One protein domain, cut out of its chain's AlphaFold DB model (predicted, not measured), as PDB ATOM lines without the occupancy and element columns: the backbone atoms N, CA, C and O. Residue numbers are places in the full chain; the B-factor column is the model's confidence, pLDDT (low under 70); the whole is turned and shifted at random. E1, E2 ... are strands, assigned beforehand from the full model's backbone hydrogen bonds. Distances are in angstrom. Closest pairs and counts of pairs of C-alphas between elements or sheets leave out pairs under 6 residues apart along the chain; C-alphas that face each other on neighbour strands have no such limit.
ATOM      1  N   ASP A  69     -23.551  -5.599   4.203       72.31
ATOM      2  CA  ASP A  69     -23.987  -6.635   3.275       72.31
ATOM      3  C   ASP A  69     -24.706  -7.740   4.060       72.31
ATOM      4  O   ASP A  69     -24.079  -8.639   4.622       72.31
ATOM      5  N   VAL A  70     -26.025  -7.601   4.182       69.75
ATOM      6  CA  VAL A  70     -26.897  -8.567   4.858       69.75
ATOM      7  C   VAL A  70     -28.119  -8.839   4.000       69.75
ATOM      8  O   VAL A  70     -28.787  -7.927   3.508       69.75
ATOM      9  N   SER A  71     -28.436 -10.120   3.829       68.88
ATOM     10  CA  SER A  71     -29.631 -10.556   3.119       68.88
ATOM     11  C   SER A  71     -30.848 -10.411   4.024       68.88
ATOM     12  O   SER A  71     -31.367 -11.414   4.478       68.88
ATOM     13  N   ALA A  72     -31.313  -9.194   4.296       66.88
ATOM     14  CA  ALA A  72     -32.504  -8.913   5.112       66.88
ATOM     15  C   ALA A  72     -33.818  -9.325   4.400       66.88
ATOM     16  O   ALA A  72     -34.750  -8.540   4.264       66.88
ATOM     17  N   ASN A  73     -33.867 -10.549   3.869       74.94
ATOM     18  CA  ASN A  73     -34.982 -11.141   3.150       74.94
ATOM     19  C   ASN A  73     -35.500 -12.351   3.940       74.94
ATOM     20  O   ASN A  73     -34.810 -13.363   4.108       74.94
ATOM     21  N   ILE A  74     -36.734 -12.225   4.417       72.19
ATOM     22  CA  ILE A  74     -37.502 -13.257   5.098       72.19
ATOM     23  C   ILE A  74     -38.617 -13.676   4.142       72.19
ATOM     24  O   ILE A  74     -39.613 -12.973   3.988       72.19
ATOM     25  N   ILE A  75     -38.442 -14.826   3.484       76.81
ATOM     26  CA  ILE A  75     -39.478 -15.457   2.641       76.81
ATOM     27  C   ILE A  75     -40.028 -14.483   1.572       76.81
ATOM     28  O   ILE A  75     -41.227 -14.367   1.342       76.81
ATOM     29  N   GLY A  76     -39.143 -13.730   0.918       74.88
ATOM     30  CA  GLY A  76     -39.508 -12.770  -0.130       74.88
ATOM     31  C   GLY A  76     -39.947 -11.393   0.377       74.88
ATOM     32  O   GLY A  76     -40.126 -10.492  -0.442       74.88
ATOM     33  N   SER A  77     -40.076 -11.198   1.691       75.38
ATOM     34  CA  SER A  77     -40.303  -9.887   2.301       75.38
ATOM     35  C   SER A  77     -39.009  -9.323   2.874       75.38
ATOM     36  O   SER A  77     -38.169 -10.069   3.375       75.38
ATOM     37  N   LEU A  78     -38.833  -8.005   2.811       75.62
ATOM     38  CA  LEU A  78     -37.660  -7.368   3.406       75.62
ATOM     39  C   LEU A  78     -37.919  -7.069   4.877       75.62
ATOM     40  O   LEU A  78     -38.956  -6.499   5.207       75.62
ATOM     41  N   SER A  79     -36.987  -7.457   5.746       81.50
ATOM     42  CA  SER A  79     -37.074  -7.149   7.169       81.50
ATOM     43  C   SER A  79     -36.789  -5.669   7.407       81.50
ATOM     44  O   SER A  79     -35.836  -5.120   6.845       81.50
ATOM     45  N   GLU A  80     -37.545  -5.050   8.301       84.31
ATOM     46  CA  GLU A  80     -37.226  -3.717   8.800       84.31
ATOM     47  C   GLU A  80     -36.081  -3.780   9.818       84.31
ATOM     48  O   GLU A  80     -35.968  -4.726  10.599       84.31
ATOM     49  N   ALA A  81     -35.212  -2.771   9.785       87.00
ATOM     50  CA  ALA A  81     -34.158  -2.607  10.774       87.00
ATOM     51  C   ALA A  81     -34.720  -1.923  12.019       87.00
ATOM     52  O   ALA A  81     -35.411  -0.913  11.904       87.00
ATOM     53  N   VAL A  82     -34.372  -2.427  13.201       90.19
ATOM     54  CA  VAL A  82     -34.693  -1.763  14.468       90.19
ATOM     55  C   VAL A  82     -33.424  -1.120  15.004       90.19
ATOM     56  O   VAL A  82     -32.391  -1.773  15.109       90.19
ATOM     57  N   VAL A  83     -33.478   0.167  15.333       90.75
ATOM     58  CA  VAL A  83     -32.333   0.903  15.881       90.75
ATOM     59  C   VAL A  83     -32.630   1.260  17.329       90.75
ATOM     60  O   VAL A  83     -33.600   1.961  17.605       90.75
ATOM     61  N   GLU A  84     -31.773   0.811  18.241       91.94
ATOM     62  CA  GLU A  84     -31.863   1.105  19.672       91.94
ATOM     63  C   GLU A  84     -30.461   1.435  20.190       91.94
ATOM     64  O   GLU A  84     -29.509   0.681  19.978       91.94
ATOM     65  N   ASP A  85     -30.323   2.594  20.833       94.06
ATOM     66  CA  ASP A  85     -29.051   3.115  21.335       94.06
ATOM     67  C   ASP A  85     -27.919   3.110  20.278       94.06
ATOM     68  O   ASP A  85     -27.985   3.800  19.248       94.06
ATOM     69  N   ASP A  86     -26.859   2.348  20.557       94.38
ATOM     70  CA  ASP A  86     -25.654   2.153  19.757       94.38
ATOM     71  C   ASP A  86     -25.723   0.901  18.867       94.38
ATOM     72  O   ASP A  86     -24.704   0.493  18.292       94.38
ATOM     73  N   LYS A  87     -26.911   0.297  18.729       93.38
ATOM     74  CA  LYS A  87     -27.122  -0.977  18.037       93.38
ATOM     75  C   LYS A  87     -28.155  -0.861  16.924       93.38
ATOM     76  O   LYS A  87     -29.102  -0.078  16.976       93.38
ATOM     77  N   ILE A  88     -27.949  -1.677  15.903       91.75
ATOM     78  CA  ILE A  88     -28.882  -1.915  14.808       91.75
ATOM     79  C   ILE A  88     -29.204  -3.403  14.831       91.75
ATOM     80  O   ILE A  88     -28.304  -4.230  14.687       91.75
ATOM     81  N   PHE A  89     -30.474  -3.736  15.003       90.31
ATOM     82  CA  PHE A  89     -30.983  -5.093  14.938       90.31
ATOM     83  C   PHE A  89     -31.565  -5.368  13.555       90.31
ATOM     84  O   PHE A  89     -32.366  -4.593  13.030       90.31
ATOM     85  N   LEU A  90     -31.145  -6.485  12.970       89.44
ATOM     86  CA  LEU A  90     -31.612  -6.975  11.679       89.44
ATOM     87  C   LEU A  90     -31.961  -8.449  11.805       89.44
ATOM     88  O   LEU A  90     -31.324  -9.178  12.564       89.44
ATOM     89  N   ALA A  91     -32.942  -8.892  11.031       86.81
ATOM     90  CA  ALA A  91     -33.315 -10.293  10.952       86.81
ATOM     91  C   ALA A  91     -33.360 -10.733   9.493       86.81
ATOM     92  O   ALA A  91     -33.779  -9.988   8.615       86.81
ATOM     93  N   ASP A  92     -32.940 -11.956   9.218       84.44
ATOM     94  CA  ASP A  92     -33.178 -12.588   7.932       84.44
ATOM     95  C   ASP A  92     -33.796 -13.971   8.093       84.44
ATOM     96  O   ASP A  92     -34.143 -14.404   9.189       84.44
ATOM     97  N   SER A  93     -33.977 -14.668   6.972       82.38
ATOM     98  CA  SER A  93     -34.484 -16.042   6.982       82.38
ATOM     99  C   SER A  93     -33.582 -17.029   7.735       82.38
ATOM    100  O   SER A  93     -34.017 -18.150   8.000       82.38
ATOM    101  N   MET A  94     -32.346 -16.646   8.071       81.12
ATOM    102  CA  MET A  94     -31.371 -17.511   8.727       81.12
ATOM    103  C   MET A  94     -31.078 -17.118  10.172       81.12
ATOM    104  O   MET A  94     -30.627 -17.985  10.910       81.12
ATOM    105  N   GLY A  95     -31.342 -15.888  10.615       86.62
ATOM    106  CA  GLY A  95     -31.011 -15.470  11.975       86.62
ATOM    107  C   GLY A  95     -31.338 -14.021  12.320       86.62
ATOM    108  O   GLY A  95     -31.905 -13.272  11.526       86.62
ATOM    109  N   ILE A  96     -30.961 -13.642  13.541       88.69
ATOM    110  CA  ILE A  96     -31.067 -12.286  14.090       88.69
ATOM    111  C   ILE A  96     -29.662 -11.791  14.426       88.69
ATOM    112  O   ILE A  96     -28.851 -12.530  14.987       88.69
ATOM    113  N   TYR A  97     -29.381 -10.530  14.118       87.81
ATOM    114  CA  TYR A  97     -28.059  -9.929  14.252       87.81
ATOM    115  C   TYR A  97     -28.156  -8.571  14.935       87.81
ATOM    116  O   TYR A  97     -29.071  -7.795  14.663       87.81
ATOM    117  N   ALA A  98     -27.164  -8.267  15.766       92.12
ATOM    118  CA  ALA A  98     -26.930  -6.939  16.305       92.12
ATOM    119  C   ALA A  98     -25.627  -6.378  15.735       92.12
ATOM    120  O   ALA A  98     -24.567  -7.004  15.814       92.12
ATOM    121  N   LEU A  99     -25.701  -5.175  15.181       90.31
ATOM    122  CA  LEU A  99     -24.588  -4.468  14.560       90.31
ATOM    123  C   LEU A  99     -24.333  -3.163  15.307       90.31
ATOM    124  O   LEU A  99     -25.267  -2.524  15.786       90.31
ATOM    125  N   SER A 100     -23.079  -2.728  15.383       91.88
ATOM    126  CA  SER A 100     -22.760  -1.414  15.931       91.88
ATOM    127  C   SER A 100     -23.271  -0.325  14.997       91.88
ATOM    128  O   SER A 100     -22.927  -0.283  13.816       91.88
ATOM    129  N   ARG A 101     -24.019   0.623  15.552       88.94
ATOM    130  CA  ARG A 101     -24.499   1.803  14.834       88.94
ATOM    131  C   ARG A 101     -23.369   2.715  14.355       88.94
ATOM    132  O   ARG A 101     -23.566   3.472  13.416       88.94
ATOM    133  N   THR A 102     -22.196   2.661  14.988       90.81
ATOM    134  CA  THR A 102     -21.066   3.547  14.652       90.81
ATOM    135  C   THR A 102     -20.333   3.141  13.378       90.81
ATOM    136  O   THR A 102     -19.807   3.998  12.676       90.81
ATOM    137  N   ASN A 103     -20.253   1.840  13.092       87.44
ATOM    138  CA  ASN A 103     -19.370   1.315  12.048       87.44
ATOM    139  C   ASN A 103     -19.937   0.097  11.303       87.44
ATOM    140  O   ASN A 103     -19.249  -0.468  10.454       87.44
ATOM    141  N   GLY A 104     -21.148  -0.348  11.641       86.81
ATOM    142  CA  GLY A 104     -21.800  -1.507  11.038       86.81
ATOM    143  C   GLY A 104     -21.166  -2.857  11.373       86.81
ATOM    144  O   GLY A 104     -21.541  -3.859  10.767       86.81
ATOM    145  N   LYS A 105     -20.202  -2.927  12.304       87.44
ATOM    146  CA  LYS A 105     -19.562  -4.197  12.676       87.44
ATOM    147  C   LYS A 105     -20.527  -5.085  13.465       87.44
ATOM    148  O   LYS A 105     -21.249  -4.564  14.315       87.44
ATOM    149  N   PRO A 106     -20.506  -6.410  13.248       87.81
ATOM    150  CA  PRO A 106     -21.305  -7.331  14.042       87.81
ATOM    151  C   PRO A 106     -20.855  -7.314  15.504       87.81
ATOM    152  O   PRO A 106     -19.664  -7.425  15.794       87.81
ATOM    153  N   LEU A 107     -21.818  -7.154  16.412       90.88
ATOM    154  CA  LEU A 107     -21.627  -7.269  17.857       90.88
ATOM    155  C   LEU A 107     -21.912  -8.701  18.308       90.88
ATOM    156  O   LEU A 107     -21.097  -9.311  18.992       90.88
ATOM    157  N   TRP A 108     -23.065  -9.232  17.899       90.38
ATOM    158  CA  TRP A 108     -23.482 -10.612  18.127       90.38
ATOM    159  C   TRP A 108     -24.555 -11.013  17.109       90.38
ATOM    160  O   TRP A 108     -25.131 -10.165  16.424       90.38
ATOM    161  N   GLY A 109     -24.832 -12.309  17.010       87.06
ATOM    162  CA  GLY A 109     -25.932 -12.841  16.216       87.06
ATOM    163  C   GLY A 109     -26.300 -14.251  16.662       87.06
ATOM    164  O   GLY A 109     -25.508 -14.921  17.325       87.06
ATOM    165  N   VAL A 110     -27.508 -14.672  16.311       85.19
ATOM    166  CA  VAL A 110     -28.036 -16.014  16.559       85.19
ATOM    167  C   VAL A 110     -28.642 -16.509  15.255       85.19
ATOM    168  O   VAL A 110     -29.552 -15.864  14.727       85.19
ATOM    169  N   GLU A 111     -28.153 -17.630  14.726       82.94
ATOM    170  CA  GLU A 111     -28.769 -18.260  13.562       82.94
ATOM    171  C   GLU A 111     -29.857 -19.237  14.028       82.94
ATOM    172  O   GLU A 111     -29.715 -19.948  15.021       82.94
ATOM    173  N   ALA A 112     -30.968 -19.297  13.300       73.88
ATOM    174  CA  ALA A 112     -32.083 -20.191  13.593       73.88
ATOM    175  C   ALA A 112     -31.674 -21.676  13.539       73.88
ATOM    176  O   ALA A 112     -32.306 -22.514  14.177       73.88
ATOM    177  N   TYR A 113     -30.616 -21.996  12.787       70.19
ATOM    178  CA  TYR A 113     -30.137 -23.363  12.569       70.19
ATOM    179  C   TYR A 113     -28.720 -23.616  13.103       70.19
ATOM    180  O   TYR A 113     -28.222 -24.734  12.977       70.19
ATOM    181  N   SER A 114     -28.057 -22.607  13.678       65.44
ATOM    182  CA  SER A 114     -26.668 -22.700  14.136       65.44
ATOM    183  C   SER A 114     -26.358 -21.642  15.197       65.44
ATOM    184  O   SER A 114     -26.782 -20.495  15.119       65.44
ATOM    185  N   ASN A 115     -25.551 -22.013  16.187       62.72
ATOM    186  CA  ASN A 115     -25.031 -21.062  17.173       62.72
ATOM    187  C   ASN A 115     -23.688 -20.442  16.741       62.72
ATOM    188  O   ASN A 115     -23.079 -19.710  17.519       62.72
ATOM    189  N   ASP A 116     -23.199 -20.760  15.539       63.25
ATOM    190  CA  ASP A 116     -21.918 -20.291  15.011       63.25
ATOM    191  C   ASP A 116     -22.110 -19.224  13.920       63.25
ATOM    192  O   ASP A 116     -22.873 -19.422  12.980       63.25
ATOM    193  N   LEU A 117     -21.384 -18.107  14.038       60.16
ATOM    194  CA  LEU A 117     -21.394 -16.963  13.115       60.16
ATOM    195  C   LEU A 117     -20.294 -17.042  12.037       60.16
ATOM    196  O   LEU A 117     -20.216 -16.178  11.154       60.16
ATOM    197  N   THR A 118     -19.409 -18.043  12.101       65.69
ATOM    198  CA  THR A 118     -18.234 -18.164  11.216       65.69
ATOM    199  C   THR A 118     -18.586 -18.306   9.738       65.69
ATOM    200  O   THR A 118     -17.829 -17.842   8.886       65.69
ATOM    201  N   HIS A 119     -19.746 -18.875   9.403       57.25
ATOM    202  CA  HIS A 119     -20.152 -19.090   8.012       57.25
ATOM    203  C   HIS A 119     -20.560 -17.806   7.270       57.25
ATOM    204  O   HIS A 119     -20.655 -17.818   6.040       57.25
ATOM    205  N   ARG A 120     -20.755 -16.685   7.979       56.25
ATOM    206  CA  ARG A 120     -21.143 -15.391   7.384       56.25
ATOM    207  C   ARG A 120     -20.197 -14.242   7.721       56.25
ATOM    208  O   ARG A 120     -20.048 -13.315   6.921       56.25
ATOM    209  N   ALA A 121     -19.510 -14.298   8.861       49.00
ATOM    210  CA  ALA A 121     -18.538 -13.289   9.257       49.00
ATOM    211  C   ALA A 121     -17.230 -13.426   8.458       49.00
ATOM    212  O   ALA A 121     -16.250 -13.921   8.993       49.00
ATOM    213  N   THR A 122     -17.201 -13.026   7.178       43.22
ATOM    214  CA  THR A 122     -16.010 -12.500   6.455       43.22
ATOM    215  C   THR A 122     -16.264 -12.323   4.950       43.22
ATOM    216  O   THR A 122     -15.569 -12.849   4.086       43.22
ATOM    217  N   ARG A 123     -17.191 -11.434   4.594       43.00
ATOM    218  CA  ARG A 123     -16.935 -10.517   3.469       43.00
ATOM    219  C   ARG A 123     -17.136  -9.071   3.899       43.00
ATOM    220  O   ARG A 123     -17.708  -8.260   3.185       43.00
ATOM    221  N   VAL A 124     -16.567  -8.714   5.051       46.19
ATOM    222  CA  VAL A 124     -16.206  -7.316   5.313       46.19
ATOM    223  C   VAL A 124     -15.002  -7.015   4.416       46.19
ATOM    224  O   VAL A 124     -13.851  -7.082   4.841       46.19
ATOM    225  N   HIS A 125     -15.252  -6.815   3.120       39.66
ATOM    226  CA  HIS A 125     -14.217  -6.453   2.161       39.66
ATOM    227  C   HIS A 125     -13.860  -4.987   2.408       39.66
ATOM    228  O   HIS A 125     -14.447  -4.066   1.842       39.66
ATOM    229  N   LEU A 140     -29.612  -6.318   0.054       37.44
ATOM    230  CA  LEU A 140     -30.108  -5.168   0.814       37.44
ATOM    231  C   LEU A 140     -28.926  -4.323   1.284       37.44
ATOM    232  O   LEU A 140     -27.940  -4.842   1.805       37.44
ATOM    233  N   ARG A 141     -29.001  -3.014   1.048       40.94
ATOM    234  CA  ARG A 141     -27.956  -2.058   1.410       40.94
ATOM    235  C   ARG A 141     -28.528  -1.183   2.513       40.94
ATOM    236  O   ARG A 141     -29.368  -0.336   2.239       40.94
ATOM    237  N   LEU A 142     -28.104  -1.400   3.754       42.19
ATOM    238  CA  LEU A 142     -28.464  -0.477   4.824       42.19
ATOM    239  C   LEU A 142     -27.587   0.771   4.691       42.19
ATOM    240  O   LEU A 142     -26.365   0.666   4.812       42.19
ATOM    241  N   LEU A 143     -28.205   1.918   4.415       41.31
ATOM    242  CA  LEU A 143     -27.568   3.224   4.529       41.31
ATOM    243  C   LEU A 143     -27.937   3.818   5.880       41.31
ATOM    244  O   LEU A 143     -29.112   3.985   6.196       41.31
ATOM    245  N   VAL A 144     -26.924   4.167   6.660       44.88
ATOM    246  CA  VAL A 144     -27.108   5.026   7.826       44.88
ATOM    247  C   VAL A 144     -26.655   6.415   7.413       44.88
ATOM    248  O   VAL A 144     -25.499   6.596   7.031       44.88
ATOM    249  N   LEU A 145     -27.589   7.362   7.437       36.94
ATOM    250  CA  LEU A 145     -27.348   8.758   7.110       36.94
ATOM    251  C   LEU A 145     -27.066   9.512   8.408       36.94
ATOM    252  O   LEU A 145     -27.817   9.400   9.378       36.94
ATOM    253  N   GLY A 146     -25.946  10.226   8.442       32.34
ATOM    254  CA  GLY A 146     -25.606  11.134   9.529       32.34
ATOM    255  C   GLY A 146     -25.829  12.569   9.083       32.34
ATOM    256  O   GLY A 146     -25.315  12.964   8.042       32.34
ATOM    257  N   ASN A 147     -26.549  13.354   9.882       33.59
ATOM    258  CA  ASN A 147     -26.580  14.800   9.697       33.59
ATOM    259  C   ASN A 147     -25.295  15.385  10.287       33.59
ATOM    260  O   ASN A 147     -25.097  15.366  11.503       33.59
TER     261      ASN A 147
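Overview. This is residues 69 to 125 and 140 to 147 of the 150 residues of an uncharacterized protein of Staphylothermus marinus (UniProt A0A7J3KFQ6). A twisted wall of four antiparallel strands, E1 to E4, forms the main body, with one further strand, E5, set off over one face and separated from the wall by a gap. E5 lies beside the first printed residues, 69 to 70, and the stretch 112 to 125 runs off from the end of E4 at the far edge of the wall. The printed part has 65 residues, no named helix and five named strands, E1 to E5 in that order along the chain; the sheet's order is E1, E2, E3, E4. The class is all strand, though only 26 of the 65 residues are in named elements. The whole is compact, with a radius of gyration of the C-alphas of 11.7 A, and elongated, spanning 38 by 25 by 23 A.

Along the chain. Residues 69 to 81 hold no named element. E1 is residues 82 to 84, 6.6 A long, with C-alpha 82 at (-34.693, -1.763, 14.468). E2 is residues 87 to 91, 13.2 A long. E3 is residues 95 to 100, 16.8 A, from C-alpha 95 at (-31.011, -15.470, 11.975). E4 is residues 106 to 111, 13.2 A. After the cut, E5 is residues 140 to 145, 15.5 A, with C-alpha 145 at (-27.348, 8.758, 7.110).

Arrangement. E1 to E4 form a meander, each strand the antiparallel neighbour of the one before, and each successive pair is a hairpin with a tight link. E1 and E2 stand at 157 degrees, with N 89 and O 82 at 2.7 A, within hydrogen-bond range. E2 and E3 stand at 160 degrees; N 88 and O 99 are at 2.8 A, within the same range. E3 and E4 stand at 175 degrees; N 96 and O 110 are at 2.9 A, within that range too. E1 and E4 are the edge strands. From edge to edge the strands' lines turn by 45 degrees. E5 pairs with no named strand and is apart from E1, E2, E3 and E4. Residues 140 to 141 of E5 pair with residues 69 to 70, antiparallel, and residues 73 to 74 pair with 77 to 78, antiparallel.

Size, cuts and confidence. The two farthest C-alphas, those of Tyr 113 and Asn 147, are 38.4 A apart. Residues 126 to 139 are not printed, and C-alphas 125 and 140 are 16.0 A apart across the cut. Of the links printed whole, none is long. The mean pLDDT of the printed part is 73.1; residues 70 to 72, 114 to 125 and 140 to 147 are under 70, and E5 has a mean of 41.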